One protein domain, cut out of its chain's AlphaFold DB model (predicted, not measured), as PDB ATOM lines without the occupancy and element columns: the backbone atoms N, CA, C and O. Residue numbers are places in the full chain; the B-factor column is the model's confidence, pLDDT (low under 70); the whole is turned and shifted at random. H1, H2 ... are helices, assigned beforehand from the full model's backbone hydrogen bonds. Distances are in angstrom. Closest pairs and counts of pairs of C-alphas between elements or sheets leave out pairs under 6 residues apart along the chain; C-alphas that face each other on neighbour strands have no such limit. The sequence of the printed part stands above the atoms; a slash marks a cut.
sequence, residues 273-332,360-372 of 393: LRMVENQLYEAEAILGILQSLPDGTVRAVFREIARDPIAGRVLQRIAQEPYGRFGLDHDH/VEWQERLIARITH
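AT A GLANCE: This is residues 273 to 332 and 360 to 372 of the 393 residues of an uncharacterized protein of Sistotremastrum niveocremeum HHB9708 (UniProt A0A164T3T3). One long helix, H1, is the spine; H2, H3 and H5 pack on its second half, slanting or square to it. Residues 273 to 280 stick out, and short H4 touches no helix. The printed part has 73 residues, five named helices, H1 to H5, and no named strand: all helix. It is compact, radius of gyration of the C-alphas 12.6 A, spanning 36 by 30 by 23 A.

HOW THE PARTS SIT: Look first at H1, residues 273 to 292, the hub. Its residues 290 to 291 alone touch H2, residues 296 to 305, at a steep tilt of 53 degrees, opposite ways; closest C-alphas, Gln 291 and Arg 299, 7.1 A. H3, residues 309 to 320, touches it about perpendicular, 87 degrees, with residues 318 to 319 alone; closest C-alphas, Gly 288 and Ala 319, 6.2 A. H5, residues 360 to 372, touches it at a steep 41 degrees, the same way, with residues 363 to 367 alone; closest C-alphas, Ile 289 and Gln 363, 6.5 A. Every O i to N i+4 pair is within hydrogen-bond range in H1, H2 and H5, 7 of 8 in H3; H4, residues 328 to 332, has 0 of 1, and 0 of 2 for O i to N i+3.

IN THESE COORDINATES: Find C-alpha 273 at (-46.007, -34.857, 3.299); H1 runs 28.7 A from there. H5 runs 18.2 A to C-alpha 372 at (-53.489, -48.617, -29.943).

THE WHOLE: Residues 333 to 359 are not printed; C-alphas 332 and 360 are 11.7 A apart across the cut. Confidence is under 70 at residues 328 and 330 to 332.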
ATOM      1  N   LEU A 273     -47.268 -34.677   4.024       89.19
ATOM      2  CA  LEU A 273     -46.007 -34.857   3.299       89.19
ATOM      3  C   LEU A 273     -46.051 -36.107   2.408       89.19
ATOM      4  O   LEU A 273     -45.798 -35.992   1.221       89.19
ATOM      5  N   ARG A 274     -46.509 -37.247   2.949       89.56
ATOM      6  CA  ARG A 274     -46.680 -38.484   2.169       89.56
ATOM      7  C   ARG A 274     -47.644 -38.299   1.007       89.56
ATOM      8  O   ARG A 274     -47.393 -38.780  -0.081       89.56
ATOM      9  N   MET A 275     -48.760 -37.608   1.230       90.25
ATOM     10  CA  MET A 275     -49.729 -37.328   0.170       90.25
ATOM     11  C   MET A 275     -49.097 -36.512  -0.965       90.25
ATOM     12  O   MET A 275     -49.303 -36.850  -2.124       90.25
ATOM     13  N   VAL A 276     -48.309 -35.487  -0.629       93.44
ATOM     14  CA  VAL A 276     -47.575 -34.677  -1.612       93.44
ATOM     15  C   VAL A 276     -46.506 -35.508  -2.324       93.44
ATOM     16  O   VAL A 276     -46.387 -35.405  -3.536       93.44
ATOM     17  N   GLU A 277     -45.776 -36.364  -1.608       92.56
ATOM     18  CA  GLU A 277     -44.787 -37.279  -2.197       92.56
ATOM     19  C   GLU A 277     -45.433 -38.208  -3.237       92.56
ATOM     20  O   GLU A 277     -44.936 -38.288  -4.354       92.56
ATOM     21  N   ASN A 278     -46.590 -38.821  -2.951       90.56
ATOM     22  CA  ASN A 278     -47.259 -39.660  -3.961       90.56
ATOM     23  C   ASN A 278     -47.770 -38.865  -5.151       90.56
ATOM     24  O   ASN A 278     -47.709 -39.358  -6.268       90.56
ATOM     25  N   GLN A 279     -48.284 -37.655  -4.920       93.62
ATOM     26  CA  GLN A 279     -48.725 -36.793  -6.015       93.62
ATOM     27  C   GLN A 279     -47.551 -36.413  -6.923       93.62
ATOM     28  O   GLN A 279     -47.724 -36.324  -8.135       93.62
ATOM     29  N   LEU A 280     -46.358 -36.217  -6.355       93.81
ATOM     30  CA  LEU A 280     -45.141 -35.998  -7.131       93.81
ATOM     31  C   LEU A 280     -44.745 -37.254  -7.913       93.81
ATOM     32  O   LEU A 280     -44.527 -37.143  -9.114       93.81
ATOM     33  N   TYR A 281     -44.749 -38.437  -7.287       91.75
ATOM     34  CA  TYR A 281     -44.464 -39.695  -7.987       91.75
ATOM     35  C   TYR A 281     -45.452 -39.980  -9.126       91.75
ATOM     36  O   TYR A 281     -45.052 -40.405 -10.205       91.75
ATOM     37  N   GLU A 282     -46.741 -39.710  -8.921       93.06
ATOM     38  CA  GLU A 282     -47.770 -39.859  -9.952       93.06
ATOM     39  C   GLU A 282     -47.547 -38.880 -11.115       93.06
ATOM     40  O   GLU A 282     -47.609 -39.274 -12.280       93.06
ATOM     41  N   ALA A 283     -47.216 -37.621 -10.815       95.19
ATOM     42  CA  ALA A 283     -46.903 -36.625 -11.835       95.19
ATOM     43  C   ALA A 283     -45.637 -36.983 -12.633       95.19
ATOM     44  O   ALA A 283     -45.626 -36.851 -13.859       95.19
ATOM     45  N   GLU A 284     -44.585 -37.460 -11.965       94.88
ATOM     46  CA  GLU A 284     -43.354 -37.929 -12.612       94.88
ATOM     47  C   GLU A 284     -43.621 -39.145 -13.502       94.88
ATOM     48  O   GLU A 284     -43.153 -39.179 -14.640       94.88
ATOM     49  N   ALA A 285     -44.448 -40.088 -13.041       93.69
ATOM     50  CA  ALA A 285     -44.839 -41.255 -13.821       93.69
ATOM     51  C   ALA A 285     -45.618 -40.884 -15.087       93.69
ATOM     52  O   ALA A 285     -45.332 -41.414 -16.161       93.69
ATOM     53  N   ILE A 286     -46.563 -39.947 -14.992       95.12
ATOM     54  CA  ILE A 286     -47.304 -39.446 -16.158       95.12
ATOM     55  C   ILE A 286     -46.357 -38.742 -17.138       95.12
ATOM     56  O   ILE A 286     -46.444 -38.967 -18.345       95.12
ATOM     57  N   LEU A 287     -45.428 -37.916 -16.648       95.81
ATOM     58  CA  LEU A 287     -44.452 -37.243 -17.510       95.81
ATOM     59  C   LEU A 287     -43.511 -38.238 -18.200       95.81
ATOM     60  O   LEU A 287     -43.232 -38.066 -19.386       95.81
ATOM     61  N   GLY A 288     -43.071 -39.281 -17.498       94.12
ATOM     62  CA  GLY A 288     -42.283 -40.370 -18.074       94.12
ATOM     63  C   GLY A 288     -43.025 -41.099 -19.196       94.12
ATOM     64  O   GLY A 288     -42.480 -41.264 -20.287       94.12
ATOM     65  N   ILE A 289     -44.307 -41.424 -18.988       94.56
ATOM     66  CA  ILE A 289     -45.174 -42.020 -20.019       94.56
ATOM     67  C   ILE A 289     -45.262 -41.115 -21.249       94.56
ATOM     68  O   ILE A 289     -45.015 -41.574 -22.363       94.56
ATOM     69  N   LEU A 290     -45.556 -39.825 -21.058       95.44
ATOM     70  CA  LEU A 290     -45.669 -38.866 -22.160       95.44
ATOM     71  C   LEU A 290     -44.358 -38.720 -22.951       95.44
ATOM     72  O   LEU A 290     -44.399 -38.539 -24.166       95.44
ATOM     73  N   GLN A 291     -43.195 -38.819 -22.296       95.06
ATOM     74  CA  GLN A 291     -41.893 -38.813 -22.977       95.06
ATOM     75  C   GLN A 291     -41.635 -40.087 -23.802       95.06
ATOM     76  O   GLN A 291     -40.885 -40.038 -24.786       95.06
ATOM     77  N   SER A 292     -42.228 -41.210 -23.399       93.50
ATOM     78  CA  SER A 292     -42.101 -42.509 -24.068       93.50
ATOM     79  C   SER A 292     -43.058 -42.680 -25.250       93.50
ATOM     80  O   SER A 292     -42.802 -43.523 -26.110       93.50
ATOM     81  N   LEU A 293     -44.118 -41.869 -25.347       93.88
ATOM     82  CA  LEU A 293     -45.046 -41.920 -26.477       93.88
ATOM     83  C   LEU A 293     -44.339 -41.583 -27.811       93.88
ATOM     84  O   LEU A 293     -43.527 -40.652 -27.876       93.88
ATOM     85  N   PRO A 294     -44.659 -42.300 -28.907       93.00
ATOM     86  CA  PRO A 294     -44.076 -42.042 -30.223       93.00
ATOM     87  C   PRO A 294     -44.647 -40.794 -30.927       93.00
ATOM     88  O   PRO A 294     -44.176 -40.457 -32.012       93.00
ATOM     89  N   ASP A 295     -45.607 -40.088 -30.324       94.25
ATOM     90  CA  ASP A 295     -46.279 -38.923 -30.913       94.25
ATOM     91  C   ASP A 295     -45.308 -37.747 -31.166       94.25
ATOM     92  O   ASP A 295     -44.668 -37.200 -30.257       94.25
ATOM     93  N   GLY A 296     -45.218 -37.335 -32.435       95.06
ATOM     94  CA  GLY A 296     -44.404 -36.206 -32.879       95.06
ATOM     95  C   GLY A 296     -44.828 -34.869 -32.264       95.06
ATOM     96  O   GLY A 296     -43.965 -34.033 -31.978       95.06
ATOM     97  N   THR A 297     -46.121 -34.684 -31.996       95.50
ATOM     98  CA  THR A 297     -46.683 -33.464 -31.401       95.50
ATOM     99  C   THR A 297     -46.244 -33.323 -29.950       95.50
ATOM    100  O   THR A 297     -45.665 -32.302 -29.570       95.50
ATOM    101  N   VAL A 298     -46.423 -34.377 -29.149       96.12
ATOM    102  CA  VAL A 298     -45.972 -34.419 -27.746       96.12
ATOM    103  C   VAL A 298     -44.459 -34.197 -27.660       96.12
ATOM    104  O   VAL A 298     -43.982 -33.389 -26.858       96.12
ATOM    105  N   ARG A 299     -43.684 -34.821 -28.555       96.19
ATOM    106  CA  ARG A 299     -42.229 -34.614 -28.647       96.19
ATOM    107  C   ARG A 299     -41.839 -33.180 -28.999       96.19
ATOM    108  O   ARG A 299     -40.850 -32.676 -28.460       96.19
ATOM    109  N   ALA A 300     -42.571 -32.521 -29.895       97.38
ATOM    110  CA  ALA A 300     -42.329 -31.123 -30.239       97.38
ATOM    111  C   ALA A 300     -42.574 -30.201 -29.035       97.38
ATOM    112  O   ALA A 300     -41.750 -29.328 -28.759       97.38
ATOM    113  N   VAL A 301     -43.640 -30.452 -28.265       97.94
ATOM    114  CA  VAL A 301     -43.942 -29.708 -27.032       97.94
ATOM    115  C   VAL A 301     -42.842 -29.897 -25.986       97.94
ATOM    116  O   VAL A 301     -42.341 -28.908 -25.454       97.94
ATOM    117  N   PHE A 302     -42.390 -31.129 -25.731       97.50
ATOM    118  CA  PHE A 302     -41.278 -31.356 -24.798       97.50
ATOM    119  C   PHE A 302     -39.979 -30.692 -25.251       97.50
ATOM    120  O   PHE A 302     -39.230 -30.197 -24.412       97.50
ATOM    121  N   ARG A 303     -39.715 -30.636 -26.562       97.94
ATOM    122  CA  ARG A 303     -38.555 -29.921 -27.107       97.94
ATOM    123  C   ARG A 303     -38.642 -28.420 -26.847       97.94
ATOM    124  O   ARG A 303     -37.619 -27.814 -26.544       97.94
ATOM    125  N   GLU A 304     -39.834 -27.836 -26.951       98.38
ATOM    126  CA  GLU A 304     -40.056 -26.424 -26.637       98.38
ATOM    127  C   GLU A 304     -39.888 -26.154 -25.138       98.38
ATOM    128  O   GLU A 304     -39.144 -25.252 -24.762       98.38
ATOM    129  N   ILE A 305     -40.495 -26.981 -24.280       98.12
ATOM    130  CA  ILE A 305     -40.355 -26.879 -22.819       98.12
ATOM    131  C   ILE A 305     -38.885 -27.026 -22.407       98.12
ATOM    132  O   ILE A 305     -38.394 -26.267 -21.575       98.12
ATOM    133  N   ALA A 306     -38.151 -27.954 -23.023       98.06
ATOM    134  CA  ALA A 306     -36.738 -28.185 -22.742       98.06
ATOM    135  C   ALA A 306     -35.813 -27.024 -23.157       98.06
ATOM    136  O   ALA A 306     -34.641 -27.040 -22.778       98.06
ATOM    137  N   ARG A 307     -36.302 -26.015 -23.901       98.06
ATOM    138  CA  ARG A 307     -35.541 -24.774 -24.141       98.06
ATOM    139  C   ARG A 307     -35.342 -23.972 -22.859       98.06
ATOM    140  O   ARG A 307     -34.350 -23.252 -22.757       98.06
ATOM    141  N   ASP A 308     -36.245 -24.099 -21.885       98.50
ATOM    142  CA  ASP A 308     -36.008 -23.557 -20.552       98.50
ATOM    143  C   ASP A 308     -34.965 -24.426 -19.819       98.50
ATOM    144  O   ASP A 308     -35.141 -25.641 -19.689       98.50
ATOM    145  N   PRO A 309     -33.869 -23.839 -19.305       97.81
ATOM    146  CA  PRO A 309     -32.775 -24.607 -18.720       97.81
ATOM    147  C   PRO A 309     -33.170 -25.328 -17.426       97.81
ATOM    148  O   PRO A 309     -32.522 -26.310 -17.058       97.81
ATOM    149  N   ILE A 310     -34.181 -24.848 -16.696       98.19
ATOM    150  CA  ILE A 310     -34.669 -25.509 -15.481       98.19
ATOM    151  C   ILE A 310     -35.561 -26.679 -15.885       98.19
ATOM    152  O   ILE A 310     -35.329 -27.798 -15.423       98.19
ATOM    153  N   ALA A 311     -36.523 -26.444 -16.775       98.00
ATOM    154  CA  ALA A 311     -37.434 -27.472 -17.251       98.00
ATOM    155  C   ALA A 311     -36.686 -28.601 -17.974       98.00
ATOM    156  O   ALA A 311     -36.936 -29.769 -17.690       98.00
ATOM    157  N   GLY A 312     -35.692 -28.279 -18.807       98.06
ATOM    158  CA  GLY A 312     -34.838 -29.272 -19.461       98.06
ATOM    159  C   GLY A 312     -34.117 -30.190 -18.467       98.06
ATOM    160  O   GLY A 312     -34.117 -31.407 -18.645       98.06
ATOM    161  N   ARG A 313     -33.579 -29.643 -17.365       97.81
ATOM    162  CA  ARG A 313     -32.955 -30.453 -16.300       97.81
ATOM    163  C   ARG A 313     -33.959 -31.330 -15.557       97.81
ATOM    164  O   ARG A 313     -33.615 -32.446 -15.179       97.81
ATOM    165  N   VAL A 314     -35.175 -30.833 -15.324       96.75
ATOM    166  CA  VAL A 314     -36.246 -31.617 -14.688       96.75
ATOM    167  C   VAL A 314     -36.667 -32.769 -15.597       96.75
ATOM    168  O   VAL A 314     -36.694 -33.908 -15.145       96.75
ATOM    169  N   LEU A 315     -36.904 -32.506 -16.883       96.62
ATOM    170  CA  LEU A 315     -37.266 -33.532 -17.864       96.62
ATOM    171  C   LEU A 315     -36.166 -34.584 -18.028       96.62
ATOM    172  O   LEU A 315     -36.480 -35.766 -18.121       96.62
ATOM    173  N   GLN A 316     -34.894 -34.171 -18.022       96.62
ATOM    174  CA  GLN A 316     -33.757 -35.089 -18.074       96.62
ATOM    175  C   GLN A 316     -33.667 -35.968 -16.823       96.62
ATOM    176  O   GLN A 316     -33.371 -37.151 -16.948       96.62
ATOM    177  N   ARG A 317     -33.934 -35.407 -15.635       95.75
ATOM    178  CA  ARG A 317     -33.994 -36.189 -14.396       95.75
ATOM    179  C   ARG A 317     -35.118 -37.210 -14.470       95.75
ATOM    180  O   ARG A 317     -34.842 -38.385 -14.315       95.75
ATOM    181  N   ILE A 318     -36.338 -36.777 -14.793       95.38
ATOM    182  CA  ILE A 318     -37.499 -37.673 -14.924       95.38
ATOM    183  C   ILE A 318     -37.210 -38.795 -15.925       95.38
ATOM    184  O   ILE A 318     -37.570 -39.934 -15.668       95.38
ATOM    185  N   ALA A 319     -36.506 -38.509 -17.024       93.81
ATOM    186  CA  ALA A 319     -36.128 -39.525 -18.003       93.81
ATOM    187  C   ALA A 319     -35.170 -40.604 -17.449       93.81
ATOM    188  O   ALA A 319     -35.141 -41.704 -17.997       93.81
ATOM    189  N   GLN A 320     -34.387 -40.279 -16.414       94.06
ATOM    190  CA  GLN A 320     -33.433 -41.165 -15.729       94.06
ATOM    191  C   GLN A 320     -34.010 -41.834 -14.473       94.06
ATOM    192  O   GLN A 320     -33.418 -42.786 -13.977       94.06
ATOM    193  N   GLU A 321     -35.118 -41.320 -13.937       90.19
ATOM    194  CA  GLU A 321     -35.841 -41.942 -12.823       90.19
ATOM    195  C   GLU A 321     -36.464 -43.287 -13.269       90.19
ATOM    196  O   GLU A 321     -36.617 -43.517 -14.473       90.19
ATOM    197  N   PRO A 322     -36.887 -44.165 -12.336       87.81
ATOM    198  CA  PRO A 322     -37.457 -45.487 -12.653       87.81
ATOM    199  C   PRO A 322     -38.653 -45.441 -13.614       87.81
ATOM    200  O   PRO A 322     -38.902 -46.370 -14.372       87.81
ATOM    201  N   TYR A 323     -39.384 -44.328 -13.595       84.69
ATOM    202  CA  TYR A 323     -40.548 -44.080 -14.442       84.69
ATOM    203  C   TYR A 323     -40.217 -43.428 -15.787       84.69
ATOM    204  O   TYR A 323     -41.118 -43.161 -16.587       84.69
ATOM    205  N   GLY A 324     -38.951 -43.093 -16.004       87.69
ATOM    206  CA  GLY A 324     -38.461 -42.442 -17.200       87.69
ATOM    207  C   GLY A 324     -38.257 -43.408 -18.355       87.69
ATOM    208  O   GLY A 324     -38.127 -44.617 -18.187       87.69
ATOM    209  N   ARG A 325     -38.135 -42.837 -19.556       84.12
ATOM    210  CA  ARG A 325     -37.873 -43.588 -20.790       84.12
ATOM    211  C   ARG A 325     -36.628 -44.481 -20.710       84.12
ATOM    212  O   ARG A 325     -36.588 -45.490 -21.399       84.12
ATOM    213  N   PHE A 326     -35.619 -44.096 -19.926       84.44
ATOM    214  CA  PHE A 326     -34.373 -44.855 -19.784       84.44
ATOM    215  C   PHE A 326     -34.333 -45.728 -18.522       84.44
ATOM    216  O   PHE A 326     -33.455 -46.580 -18.420       84.44
ATOM    217  N   GLY A 327     -35.244 -45.519 -17.565       73.19
ATOM    218  CA  GLY A 327     -35.292 -46.291 -16.319       73.19
ATOM    219  C   GLY A 327     -35.713 -47.744 -16.545       73.19
ATOM    220  O   GLY A 327     -35.173 -48.645 -15.910       73.19
ATOM    221  N   LEU A 328     -36.594 -47.971 -17.526       67.56
ATOM    222  CA  LEU A 328     -37.094 -49.299 -17.900       67.56
ATOM    223  C   LEU A 328     -35.974 -50.265 -18.305       67.56
ATOM    224  O   LEU A 328     -36.007 -51.437 -17.938       67.56
ATOM    225  N   ASP A 329     -34.954 -49.765 -19.005       70.00
ATOM    226  CA  ASP A 329     -33.851 -50.598 -19.487       70.00
ATOM    227  C   ASP A 329     -32.828 -50.923 -18.381       70.00
ATOM    228  O   ASP A 329     -31.967 -51.778 -18.576       70.00
ATOM    229  N   HIS A 330     -32.875 -50.238 -17.229       68.50
ATOM    230  CA  HIS A 330     -31.840 -50.355 -16.195       68.50
ATOM    231  C   HIS A 330     -32.184 -51.335 -15.068       68.50
ATOM    232  O   HIS A 330     -31.276 -51.922 -14.478       68.50
ATOM    233  N   ASP A 331     -33.471 -51.556 -14.793       61.25
ATOM    234  CA  ASP A 331     -33.893 -52.415 -13.679       61.25
ATOM    235  C   ASP A 331     -33.876 -53.915 -14.010       61.25
ATOM    236  O   ASP A 331     -33.779 -54.735 -13.093       61.25
ATOM    237  N   HIS A 332     -33.877 -54.299 -15.292       59.00
ATOM    238  CA  HIS A 332     -33.853 -55.719 -15.662       59.00
ATOM    239  C   HIS A 332     -32.514 -56.399 -15.312       59.00
ATOM    240  O   HIS A 332     -32.496 -57.581 -14.974       59.00
ATOM    241  N   VAL A 360     -44.679 -50.277 -13.010       85.19
ATOM    242  CA  VAL A 360     -44.170 -50.311 -14.393       85.19
ATOM    243  C   VAL A 360     -45.205 -50.946 -15.335       85.19
ATOM    244  O   VAL A 360     -45.564 -50.359 -16.350       85.19
ATOM    245  N   GLU A 361     -45.834 -52.050 -14.920       88.19
ATOM    246  CA  GLU A 361     -46.926 -52.696 -15.666       88.19
ATOM    247  C   GLU A 361     -48.142 -51.783 -15.910       88.19
ATOM    248  O   GLU A 361     -48.888 -51.939 -16.880       88.19
ATOM    249  N   TRP A 362     -48.438 -50.859 -14.989       90.31
ATOM    250  CA  TRP A 362     -49.494 -49.871 -15.204       90.31
ATOM    251  C   TRP A 362     -49.084 -48.863 -16.281       90.31
ATOM    252  O   TRP A 362     -49.915 -48.536 -17.132       90.31
ATOM    253  N   GLN A 363     -47.822 -48.426 -16.288       90.00
ATOM    254  CA  GLN A 363     -47.302 -47.515 -17.307       90.00
ATOM    255  C   GLN A 363     -47.343 -48.157 -18.696       90.00
ATOM    256  O   GLN A 363     -47.879 -47.555 -19.624       90.00
ATOM    257  N   GLU A 364     -46.861 -49.394 -18.828       90.06
ATOM    258  CA  GLU A 364     -46.859 -50.133 -20.097       90.06
ATOM    259  C   GLU A 364     -48.272 -50.346 -20.642       90.06
ATOM    260  O   GLU A 364     -48.530 -50.088 -21.817       90.06
ATOM    261  N   ARG A 365     -49.227 -50.728 -19.782       92.38
ATOM    262  CA  ARG A 365     -50.638 -50.855 -20.182       92.38
ATOM    263  C   ARG A 365     -51.233 -49.531 -20.646       92.38
ATOM    264  O   ARG A 365     -52.072 -49.531 -21.548       92.38
ATOM    265  N   LEU A 366     -50.845 -48.415 -20.028       92.12
ATOM    266  CA  LEU A 366     -51.322 -47.097 -20.436       92.12
ATOM    267  C   LEU A 366     -50.699 -46.667 -21.766       92.12
ATOM    268  O   LEU A 366     -51.430 -46.200 -22.636       92.12
ATOM    269  N   ILE A 367     -49.390 -46.875 -21.946       91.81
ATOM    270  CA  ILE A 367     -48.690 -46.621 -23.211       91.81
ATOM    271  C   ILE A 367     -49.340 -47.437 -24.326       91.81
ATOM    272  O   ILE A 367     -49.785 -46.844 -25.302       91.81
ATOM    273  N   ALA A 368     -49.488 -48.752 -24.139       92.25
ATOM    274  CA  ALA A 368     -50.119 -49.639 -25.112       92.25
ATOM    275  C   ALA A 368     -51.535 -49.166 -25.470       92.25
ATOM    276  O   ALA A 368     -51.891 -49.084 -26.643       92.25
ATOM    277  N   ARG A 369     -52.347 -48.786 -24.474       93.38
ATOM    278  CA  ARG A 369     -53.700 -48.268 -24.720       93.38
ATOM    279  C   ARG A 369     -53.685 -46.989 -25.551       93.38
ATOM    280  O   ARG A 369     -54.496 -46.870 -26.456       93.38
ATOM    281  N   ILE A 370     -52.792 -46.048 -25.249       92.38
ATOM    282  CA  ILE A 370     -52.695 -44.779 -25.984       92.38
ATOM    283  C   ILE A 370     -52.186 -45.018 -27.409       92.38
ATOM    284  O   ILE A 370     -52.701 -44.415 -28.342       92.38
ATOM    285  N   THR A 371     -51.209 -45.909 -27.598       90.88
ATOM    286  CA  THR A 371     -50.664 -46.212 -28.929       90.88
ATOM    287  C   THR A 371     -51.636 -46.996 -29.804       90.88
ATOM    288  O   THR A 371     -51.614 -46.821 -31.014       90.88
ATOM    289  N   HIS A 372     -52.477 -47.851 -29.211       89.38
ATOM    290  CA  HIS A 372     -53.489 -48.617 -29.943       89.38
ATOM    291  C   HIS A 372     -54.801 -47.857 -30.152       89.38
ATOM    292  O   HIS A 372     -55.506 -48.153 -31.106       89.38
TER     293      HIS A 372